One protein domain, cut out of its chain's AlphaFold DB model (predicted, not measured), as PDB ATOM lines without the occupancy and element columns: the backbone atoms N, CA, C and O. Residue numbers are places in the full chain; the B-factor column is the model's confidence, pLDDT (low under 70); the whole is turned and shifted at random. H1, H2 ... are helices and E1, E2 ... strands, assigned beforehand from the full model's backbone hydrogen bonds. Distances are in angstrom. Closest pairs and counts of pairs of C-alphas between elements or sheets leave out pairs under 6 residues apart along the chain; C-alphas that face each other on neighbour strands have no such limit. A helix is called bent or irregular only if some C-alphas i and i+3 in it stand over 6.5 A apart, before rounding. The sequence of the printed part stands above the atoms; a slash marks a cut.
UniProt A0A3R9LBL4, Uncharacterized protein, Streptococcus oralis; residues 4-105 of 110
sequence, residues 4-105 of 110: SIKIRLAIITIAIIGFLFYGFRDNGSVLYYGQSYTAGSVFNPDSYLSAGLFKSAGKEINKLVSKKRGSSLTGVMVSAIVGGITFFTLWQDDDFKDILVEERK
ATOM      1  N   SER A   4      94.211  47.830 133.105       88.69
ATOM      2  CA  SER A   4      93.338  48.731 133.873       88.69
ATOM      3  C   SER A   4      93.966  49.190 135.196       88.69
ATOM      4  O   SER A   4      93.865  50.362 135.554       88.69
ATOM      5  N   ILE A   5      94.658  48.292 135.904       91.56
ATOM      6  CA  ILE A   5      95.372  48.587 137.156       91.56
ATOM      7  C   ILE A   5      96.575  49.493 136.877       91.56
ATOM      8  O   ILE A   5      96.752  50.506 137.550       91.56
ATOM      9  N   LYS A   6      97.364  49.186 135.835       92.12
ATOM     10  CA  LYS A   6      98.508  50.018 135.412       92.12
ATOM     11  C   LYS A   6      98.087  51.455 135.099       92.12
ATOM     12  O   LYS A   6      98.737  52.392 135.549       92.12
ATOM     13  N   ILE A   7      96.992  51.622 134.356       94.69
ATOM     14  CA  ILE A   7      96.465  52.941 133.986       94.69
ATOM     15  C   ILE A   7      95.999  53.707 135.229       94.69
ATOM     16  O   ILE A   7      96.363  54.868 135.396       94.69
ATOM     17  N   ARG A   8      95.247  53.065 136.134       94.31
ATOM     18  CA  ARG A   8      94.793  53.699 137.384       94.31
ATOM     19  C   ARG A   8      95.961  54.131 138.272       94.31
ATOM     20  O   ARG A   8      95.953  55.254 138.765       94.31
ATOM     21  N   LEU A   9      96.992  53.297 138.407       94.75
ATOM     22  CA  LEU A   9      98.221  53.659 139.119       94.75
ATOM     23  C   LEU A   9      98.936  54.845 138.458       94.75
ATOM     24  O   LEU A   9      99.349  55.765 139.156       94.75
ATOM     25  N   ALA A  10      99.025  54.878 137.125       96.50
ATOM     26  CA  ALA A  10      99.611  56.011 136.410       96.50
ATOM     27  C   ALA A  10      98.833  57.317 136.655       96.50
ATOM     28  O   ALA A  10      99.443  58.354 136.909       96.50
ATOM     29  N   ILE A  11      97.496  57.265 136.644       96.75
ATOM     30  CA  ILE A  11      96.638  58.418 136.954       96.75
ATOM     31  C   ILE A  11      96.871  58.900 138.391       96.75
ATOM     32  O   ILE A  11      97.021  60.101 138.602       96.75
ATOM     33  N   ILE A  12      96.951  57.988 139.367       97.12
ATOM     34  CA  ILE A  12      97.248  58.332 140.767       97.12
ATOM     35  C   ILE A  12      98.615  59.017 140.868       97.12
ATOM     36  O   ILE A  12      98.724  60.067 141.497       97.12
ATOM     37  N   THR A  13      99.640  58.487 140.200       97.44
ATOM     38  CA  THR A  13     100.977  59.097 140.176       97.44
ATOM     39  C   THR A  13     100.943  60.510 139.589       97.44
ATOM     40  O   THR A  13     101.488  61.436 140.188       97.44
ATOM     41  N   ILE A  14     100.261  60.711 138.458       97.56
ATOM     42  CA  ILE A  14     100.103  62.040 137.843       97.56
ATOM     43  C   ILE A  14      99.338  62.985 138.778       97.56
ATOM     44  O   ILE A  14      99.708  64.151 138.908       97.56
ATOM     45  N   ALA A  15      98.302  62.492 139.459       97.75
ATOM     46  CA  ALA A  15      97.541  63.269 140.425       97.75
ATOM     47  C   ALA A  15      98.409  63.706 141.616       97.75
ATOM     48  O   ALA A  15      98.344  64.870 142.003       97.75
ATOM     49  N   ILE A  16      99.270  62.830 142.144       97.75
ATOM     50  CA  ILE A  16     100.225  63.170 143.211       97.75
ATOM     51  C   ILE A  16     101.223  64.228 142.724       97.75
ATOM     52  O   ILE A  16     101.436  65.229 143.408       97.75
ATOM     53  N   ILE A  17     101.793  64.053 141.527       98.00
ATOM     54  CA  ILE A  17     102.715  65.035 140.937       98.00
ATOM     55  C   ILE A  17     102.015  66.389 140.775       98.00
ATOM     56  O   ILE A  17     102.571  67.412 141.165       98.00
ATOM     57  N   GLY A  18     100.786  66.403 140.254       97.44
ATOM     58  CA  GLY A  18      99.981  67.616 140.119       97.44
ATOM     59  C   GLY A  18      99.684  68.275 141.467       97.44
ATOM     60  O   GLY A  18      99.873  69.482 141.608       97.44
ATOM     61  N   PHE A  19      99.300  67.489 142.476       98.06
ATOM     62  CA  PHE A  19      99.022  67.972 143.828       98.06
ATOM     63  C   PHE A  19     100.240  68.671 144.435       98.06
ATOM     64  O   PHE A  19     100.121  69.786 144.942       98.06
ATOM     65  N   LEU A  20     101.420  68.054 144.328       97.69
ATOM     66  CA  LEU A  20     102.671  68.637 144.810       97.69
ATOM     67  C   LEU A  20     103.061  69.870 143.989       97.69
ATOM     68  O   LEU A  20     103.381  70.907 144.565       97.69
ATOM     69  N   PHE A  21     102.981  69.791 142.658       97.12
ATOM     70  CA  PHE A  21     103.318  70.905 141.775       97.12
ATOM     71  C   PHE A  21     102.469  72.139 142.084       97.12
ATOM     72  O   PHE A  21     103.016  73.194 142.380       97.12
ATOM     73  N   TYR A  22     101.139  72.019 142.076       97.12
ATOM     74  CA  TYR A  22     100.253  73.145 142.379       97.12
ATOM     75  C   TYR A  22     100.307  73.564 143.852       97.12
ATOM     76  O   TYR A  22     100.133  74.742 144.159       97.12
ATOM     77  N   GLY A  23     100.584  72.627 144.758       96.62
ATOM     78  CA  GLY A  23     100.708  72.892 146.186       96.62
ATOM     79  C   GLY A  23     101.905  73.768 146.541       96.62
ATOM     80  O   GLY A  23     101.770  74.706 147.331       96.62
ATOM     81  N   PHE A  24     103.055  73.495 145.918       96.31
ATOM     82  CA  PHE A  24     104.316  74.206 146.154       96.31
ATOM     83  C   PHE A  24     104.611  75.320 145.150       96.31
ATOM     84  O   PHE A  24     105.511  76.123 145.394       96.31
ATOM     85  N   ARG A  25     103.861  75.412 144.047       95.00
ATOM     86  CA  ARG A  25     104.018  76.481 143.058       95.00
ATOM     87  C   ARG A  25     103.877  77.856 143.710       95.00
ATOM     88  O   ARG A  25     102.856  78.161 144.329       95.00
ATOM     89  N   ASP A  26     104.881  78.697 143.493       93.81
ATOM     90  CA  ASP A  26     104.838  80.112 143.849       93.81
ATOM     91  C   ASP A  26     103.790  80.848 142.989       93.81
ATOM     92  O   ASP A  26     103.710  80.666 141.767       93.81
ATOM     93  N   ASN A  27     102.956  81.663 143.639       94.75
ATOM     94  CA  ASN A  27     101.898  82.450 143.003       94.75
ATOM     95  C   ASN A  27     102.323  83.899 142.704       94.75
ATOM     96  O   ASN A  27     101.506  84.708 142.243       94.75
ATOM     97  N   GLY A  28     103.600  84.216 142.920       93.12
ATOM     98  CA  GLY A  28     104.190  85.527 142.700       93.12
ATOM     99  C   GLY A  28     103.650  86.554 143.685       93.12
ATOM    100  O   GLY A  28     103.222  86.220 144.788       93.12
ATOM    101  N   SER A  29     103.632  87.818 143.271       93.50
ATOM    102  CA  SER A  29     103.280  88.929 144.157       93.50
ATOM    103  C   SER A  29     102.060  89.721 143.687       93.50
ATOM    104  O   SER A  29     101.615  89.642 142.530       93.50
ATOM    105  N   VAL A  30     101.511  90.504 144.613       92.50
ATOM    106  CA  VAL A  30     100.511  91.548 144.369       92.50
ATOM    107  C   VAL A  30     101.096  92.905 144.751       92.50
ATOM    108  O   VAL A  30     101.818  93.017 145.738       92.50
ATOM    109  N   LEU A  31     100.789  93.935 143.964       91.69
ATOM    110  CA  LEU A  31     101.186  95.308 144.267       91.69
ATOM    111  C   LEU A  31     100.089  95.974 145.107       91.69
ATOM    112  O   LEU A  31      98.921  95.955 144.717       91.69
ATOM    113  N   TYR A  32     100.461  96.573 146.235       89.62
ATOM    114  CA  TYR A  32      99.554  97.330 147.098       89.62
ATOM    115  C   TYR A  32     100.279  98.578 147.619       89.62
ATOM    116  O   TYR A  32     101.354  98.473 148.200       89.62
ATOM    117  N   TYR A  33      99.730  99.766 147.335       87.25
ATOM    118  CA  TYR A  33     100.335 101.075 147.645       87.25
ATOM    119  C   TYR A  33     101.841 101.182 147.320       87.25
ATOM    120  O   TYR A  33     102.643 101.641 148.126       87.25
ATOM    121  N   GLY A  34     102.234 100.739 146.121       87.69
ATOM    122  CA  GLY A  34     103.621 100.826 145.643       87.69
ATOM    123  C   GLY A  34     104.580  99.789 146.235       87.69
ATOM    124  O   GLY A  34     105.741  99.758 145.839       87.69
ATOM    125  N   GLN A  35     104.108  98.915 147.128       88.44
ATOM    126  CA  GLN A  35     104.882  97.821 147.713       88.44
ATOM    127  C   GLN A  35     104.430  96.471 147.148       88.44
ATOM    128  O   GLN A  35     103.247  96.259 146.864       88.44
ATOM    129  N   SER A  36     105.384  95.559 146.956       91.94
ATOM    130  CA  SER A  36     105.136  94.210 146.440       91.94
ATOM    131  C   SER A  36     105.019  93.218 147.592       91.94
ATOM    132  O   SER A  36     105.925  93.117 148.416       91.94
ATOM    133  N   TYR A  37     103.917  92.473 147.627       91.44
ATOM    134  CA  TYR A  37     103.627  91.467 148.645       91.44
ATOM    135  C   TYR A  37     103.569  90.091 147.990       91.44
ATOM    136  O   TYR A  37     102.714  89.848 147.132       91.44
ATOM    137  N   THR A  38     104.478  89.198 148.372       94.06
ATOM    138  CA  THR A  38     104.492  87.807 147.915       94.06
ATOM    139  C   THR A  38     103.247  87.078 148.397       94.06
ATOM    140  O   THR A  38     102.748  87.298 149.504       94.06
ATOM    141  N   ALA A  39     102.706  86.238 147.525       93.94
ATOM    142  CA  ALA A  39     101.587  85.379 147.850       93.94
ATOM    143  C   ALA A  39     102.040  84.006 148.351       93.94
ATOM    144  O   ALA A  39     101.245  83.324 148.995       93.94
ATOM    145  N   GLY A  40     103.275  83.590 148.081       93.94
ATOM    146  CA  GLY A  40     103.752  82.254 148.414       93.94
ATOM    147  C   GLY A  40     102.982  81.158 147.668       93.94
ATOM    148  O   GLY A  40     102.388  81.380 146.603       93.94
ATOM    149  N   SER A  41     102.978  79.955 148.236       95.69
ATOM    150  CA  SER A  41     102.314  78.781 147.661       95.69
ATOM    151  C   SER A  41     101.022  78.432 148.405       95.69
ATOM    152  O   SER A  41     100.609  79.128 149.334       95.69
ATOM    153  N   VAL A  42     100.335  77.370 147.982       96.00
ATOM    154  CA  VAL A  42      99.127  76.898 148.678       96.00
ATOM    155  C   VAL A  42      99.496  76.226 150.001       96.00
ATOM    156  O   VAL A  42      98.825  76.462 151.003       96.00
ATOM    157  N   PHE A  43     100.561  75.417 150.020       96.19
ATOM    158  CA  PHE A  43     101.010  74.710 151.228       96.19
ATOM    159  C   PHE A  43     101.873  75.563 152.154       96.19
ATOM    160  O   PHE A  43     101.947  75.267 153.343       96.19
ATOM    161  N   ASN A  44     102.491  76.623 151.636       95.06
ATOM    162  CA  ASN A  44     103.234  77.593 152.430       95.06
ATOM    163  C   ASN A  44     102.807  79.024 152.049       95.06
ATOM    164  O   ASN A  44     103.503  79.695 151.277       95.06
ATOM    165  N   PRO A  45     101.614  79.465 152.493       92.81
ATOM    166  CA  PRO A  45     101.080  80.767 152.131       92.81
ATOM    167  C   PRO A  45     101.735  81.885 152.941       92.81
ATOM    168  O   PRO A  45     101.757  81.846 154.171       92.81
ATOM    169  N   ASP A  46     102.137  82.953 152.256       91.50
ATOM    170  CA  ASP A  46     102.516  84.188 152.936       91.50
ATOM    171  C   ASP A  46     101.278  84.892 153.502       91.50
ATOM    172  O   ASP A  46     100.199  84.929 152.880       91.50
ATOM    173  N   SER A  47     101.450  85.460 154.696       85.81
ATOM    174  CA  SER A  47     100.437  86.248 155.390       85.81
ATOM    175  C   SER A  47     101.065  87.454 156.079       85.81
ATOM    176  O   SER A  47     102.194  87.404 156.565       85.81
ATOM    177  N   TYR A  48     100.319  88.552 156.111       87.25
ATOM    178  CA  TYR A  48     100.793  89.843 156.593       87.25
ATOM    179  C   TYR A  48     100.030  90.262 157.843       87.25
ATOM    180  O   TYR A  48      98.813  90.068 157.953       87.25
ATOM    181  N   LEU A  49     100.761  90.830 158.803       81.88
ATOM    182  CA  LEU A  49     100.226  91.193 160.109       81.88
ATOM    183  C   LEU A  49      99.085  92.214 159.962       81.88
ATOM    184  O   LEU A  49      99.212  93.218 159.263       81.88
ATOM    185  N   SER A  50      97.966  91.969 160.643       73.44
ATOM    186  CA  SER A  50      96.777  92.836 160.625       73.44
ATOM    187  C   SER A  50      96.393  93.289 162.037       73.44
ATOM    188  O   SER A  50      95.258  93.126 162.484       73.44
ATOM    189  N   ALA A  51      97.356  93.861 162.764       71.25
ATOM    190  CA  ALA A  51      97.158  94.361 164.124       71.25
ATOM    191  C   ALA A  51      97.166  95.900 164.192       71.25
ATOM    192  O   ALA A  51      97.772  96.577 163.359       71.25
ATOM    193  N   GLY A  52      96.493  96.449 165.208       75.19
ATOM    194  CA  GLY A  52      96.476  97.887 165.495       75.19
ATOM    195  C   GLY A  52      95.919  98.748 164.355       75.19
ATOM    196  O   GLY A  52      94.992  98.345 163.649       75.19
ATOM    197  N   LEU A  53      96.506  99.932 164.165       73.44
ATOM    198  CA  LEU A  53      96.114 100.912 163.138       73.44
ATOM    199  C   LEU A  53      96.217 100.373 161.696       73.44
ATOM    200  O   LEU A  53      95.576 100.907 160.796       73.44
ATOM    201  N   PHE A  54      96.954  99.279 161.470       76.75
ATOM    202  CA  PHE A  54      97.176  98.679 160.148       76.75
ATOM    203  C   PHE A  54      96.279  97.467 159.853       76.75
ATOM    204  O   PHE A  54      96.438  96.798 158.830       76.75
ATOM    205  N   LYS A  55      95.295  97.184 160.716       82.31
ATOM    206  CA  LYS A  55      94.389  96.033 160.571       82.31
ATOM    207  C   LYS A  55      93.642  96.006 159.235       82.31
ATOM    208  O   LYS A  55      93.497  94.933 158.652       82.31
ATOM    209  N   SER A  56      93.191  97.162 158.741       83.44
ATOM    210  CA  SER A  56      92.467  97.240 157.462       83.44
ATOM    211  C   SER A  56      93.376  96.910 156.276       83.44
ATOM    212  O   SER A  56      93.045  96.035 155.479       83.44
ATOM    213  N   ALA A  57      94.561  97.525 156.225       85.25
ATOM    214  CA  ALA A  57      95.542  97.294 155.168       85.25
ATOM    215  C   ALA A  57      96.022  95.834 155.142       85.25
ATOM    216  O   ALA A  57      95.984  95.188 154.098       85.25
ATOM    217  N   GLY A  58      96.376  95.264 156.301       87.00
ATOM    218  CA  GLY A  58      96.782  93.858 156.388       87.00
ATOM    219  C   GLY A  58      95.678  92.893 155.936       87.00
ATOM    220  O   GLY A  58      95.950  91.914 155.243       87.00
ATOM    221  N   LYS A  59      94.409  93.182 156.259       89.81
ATOM    222  CA  LYS A  59      93.266  92.374 155.806       89.81
ATOM    223  C   LYS A  59      93.083  92.436 154.288       89.81
ATOM    224  O   LYS A  59      92.812  91.406 153.667       89.81
ATOM    225  N   GLU A  60      93.232  93.613 153.689       91.12
ATOM    226  CA  GLU A  60      93.148  93.791 152.236       91.12
ATOM    227  C   GLU A  60      94.290  93.092 151.503       91.12
ATOM    228  O   GLU A  60      94.028  92.328 150.572       91.12
ATOM    229  N   ILE A  61      95.532  93.266 151.966       91.81
ATOM    230  CA  ILE A  61      96.707  92.590 151.403       91.81
ATOM    231  C   ILE A  61      96.506  91.074 151.457       91.81
ATOM    232  O   ILE A  61      96.597  90.415 150.422       91.81
ATOM    233  N   ASN A  62      96.130  90.524 152.620       92.25
ATOM    234  CA  ASN A  62      95.869  89.089 152.790       92.25
ATOM    235  C   ASN A  62      94.777  88.568 151.847       92.25
ATOM    236  O   ASN A  62      94.901  87.475 151.291       92.25
ATOM    237  N   LYS A  63      93.722  89.358 151.610       93.44
ATOM    238  CA  LYS A  63      92.673  89.012 150.642       93.44
ATOM    239  C   LYS A  63      93.221  88.966 149.213       93.44
ATOM    240  O   LYS A  63      92.875  88.052 148.464       93.44
ATOM    241  N   LEU A  64      94.071  89.920 148.834       92.88
ATOM    242  CA  LEU A  64      94.688  89.971 147.506       92.88
ATOM    243  C   LEU A  64      95.649  88.801 147.282       92.88
ATOM    244  O   LEU A  64      95.511  88.099 146.276       92.88
ATOM    245  N   VAL A  65      96.563  88.535 148.223       93.38
ATOM    246  CA  VAL A  65      97.491  87.399 148.099       93.38
ATOM    247  C   VAL A  65      96.759  86.060 148.126       93.38
ATOM    248  O   VAL A  65      97.064  85.177 147.328       93.38
ATOM    249  N   SER A  66      95.707  85.926 148.939       93.44
ATOM    250  CA  SER A  66      94.869  84.723 148.935       93.44
ATOM    251  C   SER A  66      94.150  84.526 147.604       93.44
ATOM    252  O   SER A  66      94.075  83.403 147.114       93.44
ATOM    253  N   LYS A  67      93.635  85.601 146.993       94.31
ATOM    254  CA  LYS A  67      92.998  85.525 145.673       94.31
ATOM    255  C   LYS A  67      94.008  85.134 144.591       94.31
ATOM    256  O   LYS A  67      93.670  84.341 143.717       94.31
ATOM    257  N   LYS A  68      95.241  85.645 144.669       93.38
ATOM    258  CA  LYS A  68      96.332  85.303 143.743       93.38
ATOM    259  C   LYS A  68      96.649  83.802 143.761       93.38
ATOM    260  O   LYS A  68      96.821  83.224 142.695       93.38
ATOM    261  N   ARG A  69      96.631  83.166 144.940       95.12
ATOM    262  CA  ARG A  69      96.821  81.709 145.106       95.12
ATOM    263  C   ARG A  69      95.667  80.848 144.583       95.12
ATOM    264  O   ARG A  69      95.818  79.634 144.471       95.12
ATOM    265  N   GLY A  70      94.516  81.447 144.272       92.12
ATOM    266  CA  GLY A  70      93.289  80.717 143.950       92.12
ATOM    267  C   GLY A  70      93.425  79.746 142.773       92.12
ATOM    268  O   GLY A  70      92.875  78.653 142.830       92.12
ATOM    269  N   SER A  71      94.196  80.091 141.737       88.69
ATOM    270  CA  SER A  71      94.415  79.200 140.587       88.69
ATOM    271  C   SER A  71      95.188  77.935 140.966       88.69
ATOM    272  O   SER A  71      94.805  76.835 140.570       88.69
ATOM    273  N   SER A  72      96.239  78.076 141.774       94.19
ATOM    274  CA  SER A  72      97.010  76.944 142.290       94.19
ATOM    275  C   SER A  72      96.185  76.108 143.267       94.19
ATOM    276  O   SER A  72      96.224  74.883 143.199       94.19
ATOM    277  N   LEU A  73      95.352  76.740 144.104       96.12
ATOM    278  CA  LEU A  73      94.424  76.022 144.983       96.12
ATOM    279  C   LEU A  73      93.443  75.151 144.184       96.12
ATOM    280  O   LEU A  73      93.222  73.996 144.543       96.12
ATOM    281  N   THR A  74      92.900  75.660 143.073       96.31
ATOM    282  CA  THR A  74      92.058  74.857 142.171       96.31
ATOM    283  C   THR A  74      92.815  73.643 141.635       96.31
ATOM    284  O   THR A  74      92.267  72.542 141.631       96.31
ATOM    285  N   GLY A  75      94.079  73.815 141.236       95.38
ATOM    286  CA  GLY A  75      94.934  72.710 140.795       95.38
ATOM    287  C   GLY A  75      95.111  71.635 141.871       95.38
ATOM    288  O   GLY A  75      94.891  70.457 141.598       95.38
ATOM    289  N   VAL A  76      95.407  72.043 143.110       97.62
ATOM    290  CA  VAL A  76      95.503  71.141 144.273       97.62
ATOM    291  C   VAL A  76      94.207  70.351 144.470       97.62
ATOM    292  O   VAL A  76      94.250  69.130 144.614       97.62
ATOM    293  N   MET A  77      93.052  71.024 144.430       97.69
ATOM    294  CA  MET A  77      91.748  70.384 144.631       97.69
ATOM    295  C   MET A  77      91.422  69.370 143.531       97.69
ATOM    296  O   MET A  77      91.007  68.253 143.836       97.69
ATOM    297  N   VAL A  78      91.644  69.722 142.260       97.50
ATOM    298  CA  VAL A  78      91.413  68.805 141.132       97.50
ATOM    299  C   VAL A  78      92.312  67.576 141.247       97.50
ATOM    300  O   VAL A  78      91.826  66.453 141.124       97.50
ATOM    301  N   SER A  79      93.598  67.771 141.544       97.00
ATOM    302  CA  SER A  79      94.540  66.670 141.744       97.00
ATOM    303  C   SER A  79      94.130  65.755 142.901       97.00
ATOM    304  O   SER A  79      94.122  64.536 142.732       97.00
ATOM    305  N   ALA A  80      93.725  66.317 144.043       97.12
ATOM    306  CA  ALA A  80      93.266  65.538 145.192       97.12
ATOM    307  C   ALA A  80      92.003  64.719 144.872       97.12
ATOM    308  O   ALA A  80      91.934  63.539 145.211       97.12
ATOM    309  N   ILE A  81      91.027  65.315 144.179       97.81
ATOM    310  CA  ILE A  81      89.770  64.645 143.815       97.81
ATOM    311  C   ILE A  81      90.024  63.522 142.806       97.81
ATOM    312  O   ILE A  81      89.583  62.394 143.022       97.81
ATOM    313  N   VAL A  82      90.758  63.796 141.721       97.06
ATOM    314  CA  VAL A  82      91.052  62.793 140.683       97.06
ATOM    315  C   VAL A  82      91.872  61.641 141.259       97.06
ATOM    316  O   VAL A  82      91.534  60.476 141.031       97.06
ATOM    317  N   GLY A  83      92.911  61.948 142.041       96.56
ATOM    318  CA  GLY A  83      93.726  60.937 142.711       96.56
ATOM    319  C   GLY A  83      92.908  60.109 143.701       96.56
ATOM    320  O   GLY A  83      92.972  58.884 143.662       96.56
ATOM    321  N   GLY A  84      92.081  60.763 144.523       95.75
ATOM    322  CA  GLY A  84      91.226  60.114 145.516       95.75
ATOM    323  C   GLY A  84      90.176  59.187 144.904       95.75
ATOM    324  O   GLY A  84      90.071  58.036 145.320       95.75
ATOM    325  N   ILE A  85      89.446  59.638 143.877       97.06
ATOM    326  CA  ILE A  85      88.462  58.803 143.162       97.06
ATOM    327  C   ILE A  85      89.162  57.614 142.499       97.06
ATOM    328  O   ILE A  85      88.712  56.474 142.618       97.06
ATOM    329  N   THR A  86      90.286  57.856 141.823       95.94
ATOM    330  CA  THR A  86      91.014  56.781 141.138       95.94
ATOM    331  C   THR A  86      91.552  55.758 142.135       95.94
ATOM    332  O   THR A  86      91.401  54.558 141.918       95.94
ATOM    333  N   PHE A  87      92.106  56.212 143.260       94.12
ATOM    334  CA  PHE A  87      92.550  55.336 144.339       94.12
ATOM    335  C   PHE A  87      91.390  54.538 144.941       94.12
ATOM    336  O   PHE A  87      91.499  53.325 145.089       94.12
ATOM    337  N   PHE A  88      90.254  55.182 145.213       94.69
ATOM    338  CA  PHE A  88      89.067  54.513 145.741       94.69
ATOM    339  C   PHE A  88      88.561  53.407 144.803       94.69
ATOM    340  O   PHE A  88      88.314  52.286 145.241       94.69
ATOM    341  N   THR A  89      88.472  53.683 143.498       93.88
ATOM    342  CA  THR A  89      88.068  52.664 142.509       93.88
ATOM    343  C   THR A  89      89.097  51.547 142.344       93.88
ATOM    344  O   THR A  89      88.726  50.432 141.986       93.88
ATOM    345  N   LEU A  90      90.383  51.822 142.578       93.19
ATOM    346  CA  LEU A  90      91.427  50.801 142.585       93.19
ATOM    347  C   LEU A  90      91.336  49.920 143.837       93.19
ATOM    348  O   LEU A  90      91.484  48.711 143.743       93.19
ATOM    349  N   TRP A  91      91.025  50.508 144.993       90.75
ATOM    350  CA  TRP A  91      90.847  49.783 146.251       90.75
ATOM    351  C   TRP A  91      89.657  48.815 146.231       90.75
ATOM    352  O   TRP A  91      89.656  47.808 146.934       90.75
ATOM    353  N   GLN A  92      88.632  49.107 145.429       91.81
ATOM    354  CA  GLN A  92      87.495  48.207 145.235       91.81
ATOM    355  C   GLN A  92      87.796  47.025 144.301       91.81
ATOM    356  O   GLN A  92      87.021  46.075 144.294       91.81
ATOM    357  N   ASP A  93      88.891  47.067 143.540       91.19
ATOM    358  CA  ASP A  93      89.258  46.037 142.567       91.19
ATOM    359  C   ASP A  93      89.842  44.803 143.276       91.19
ATOM    360  O   ASP A  93      90.878  44.887 143.939       91.19
ATOM    361  N   ASP A  94      89.172  43.657 143.153       90.00
ATOM    362  CA  ASP A  94      89.595  42.419 143.812       90.00
ATOM    363  C   ASP A  94      90.930  41.895 143.262       90.00
ATOM    364  O   ASP A  94      91.769  41.457 144.046       90.00
ATOM    365  N   ASP A  95      91.210  42.071 141.962       87.81
ATOM    366  CA  ASP A  95      92.514  41.696 141.395       87.81
ATOM    367  C   ASP A  95      93.643  42.533 142.014       87.81
ATOM    368  O   ASP A  95      94.774  42.072 142.166       87.81
ATOM    369  N   PHE A  96      93.360  43.798 142.343       89.44
ATOM    370  CA  PHE A  96      94.332  44.664 143.004       89.44
ATOM    371  C   PHE A  96      94.561  44.245 144.459       89.44
ATOM    372  O   PHE A  96      95.704  44.234 144.919       89.44
ATOM    373  N   LYS A  97      93.500  43.856 145.178       90.12
ATOM    374  CA  LYS A  97      93.622  43.324 146.545       90.12
ATOM    375  C   LYS A  97      94.432  42.032 146.573       90.12
ATOM    376  O   LYS A  97      95.288  41.892 147.444       90.12
ATOM    377  N   ASP A  98      94.216  41.137 145.613       90.62
ATOM    378  CA  ASP A  98      94.961  39.879 145.517       90.62
ATOM    379  C   ASP A  98      96.460  40.130 145.324       90.62
ATOM    380  O   ASP A  98      97.276  39.542 146.035       90.62
ATOM    381  N   ILE A  99      96.825  41.084 144.457       89.00
ATOM    382  CA  ILE A  99      98.221  41.512 144.273       89.00
ATOM    383  C   ILE A  99      98.821  42.029 145.593       89.00
ATOM    384  O   ILE A  99      99.950  41.680 145.933       89.00
ATOM    385  N   LEU A 100      98.083  42.842 146.357       87.50
ATOM    386  CA  LEU A 100      98.564  43.356 147.648       87.50
ATOM    387  C   LEU A 100      98.783  42.238 148.679       87.50
ATOM    388  O   LEU A 100      99.751  42.279 149.439       87.50
ATOM    389  N   VAL A 101      97.892  41.243 148.715       90.12
ATOM    390  CA  VAL A 101      98.020  40.082 149.607       90.12
ATOM    391  C   VAL A 101      99.208  39.209 149.204       90.12
ATOM    392  O   VAL A 101      99.932  38.730 150.077       90.12
ATOM    393  N   GLU A 102      99.423  39.006 147.906       89.06
ATOM    394  CA  GLU A 102     100.549  38.230 147.384       89.06
ATOM    395  C   GLU A 102     101.894  38.888 147.725       89.06
ATOM    396  O   GLU A 102     102.779  38.226 148.271       89.06
ATOM    397  N   GLU A 103     102.022  40.203 147.518       86.50
ATOM    398  CA  GLU A 103     103.228  40.952 147.898       86.50
ATOM    399  C   GLU A 103     103.464  40.948 149.415       86.50
ATOM    400  O   GLU A 103     104.601  40.800 149.865       86.50
ATOM    401  N   ARG A 104     102.398  41.019 150.226       87.06
ATOM    402  CA  ARG A 104     102.520  40.883 151.684       87.06
ATOM    403  C   ARG A 104     103.108  39.526 152.076       87.06
ATOM    404  O   ARG A 104     104.065  39.480 152.842       87.06
ATOM    405  N   LYS A 105     102.563  38.428 151.541       89.19
ATOM    406  CA  LYS A 105     103.057  37.068 151.830       89.19
ATOM    407  C   LYS A 105     104.497  36.873 151.362       89.19
ATOM    408  O   LYS A 105     105.273  36.187 152.016       89.19
TER     409      LYS A 105
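This is residues 4 to 105 of the 110 residues of an uncharacterized protein of Streptococcus oralis (UniProt A0A3R9LBL4). A long rod: H1 and H3 lie side by side and run opposite ways along one half, with H4 turned across their end as a short foot. At the other end the small hairpin of E1 and E2 packs on H2, while at the H4 end of the rod residues 97 to 105, which belong to H4, stick out. The printed part has 102 residues, in the order H1, E1, E2, H2, H3, H4, with a two-stranded antiparallel sheet; the class is mostly helix. It is extended, with a radius of gyration of the C-alphas of 20.2 A and spans of 64 by 22 by 18 A.

E1, residues 29 to 32, and E2, residues 35 to 38, form an antiparallel hairpin at 148 degrees, with N 30 and O 37 within hydrogen-bond range at 2.9 A. The closest C-alphas of E1 and H2, residues 52 to 68, are those of Val 30 and Val 65, 6.3 A apart. H2 is irregular, C-alphas 53 and 56 being 7.7 A apart, and has a kink of 26 degrees near residue 59. H2 and H3, residues 70 to 91, meet only through their link. H3 touches H1, residues 4 to 24, closest at the C-alphas of Ala 15 and Ser 79, 4.7 A; they run opposite ways at a shallow tilt of 25 degrees. H4, residues 94 to 105, is close to H3 but not clearly touching, with the closest C-alphas, Leu 90 and Phe 96, 6.8 A apart; it is about perpendicular to H3, at 81 degrees. Every O i to N i+4 pair is within hydrogen-bond range in H1, H3 and H4, and 11 of 13 in H2.

H1 spans 30.3 A from C-alpha 4 at (93.338, 48.731, 133.873), H2 25.1 A, H3 31.1 A, and H4 16.6 A to C-alpha 105 at (103.057, 37.068, 151.830).

The C-alphas of Leu 53 and Lys 105, the two farthest apart, are 65.2 A apart. The printed part has no cut, the link E2 to H2 is long, and no printed residue is under 70 in pLDDT.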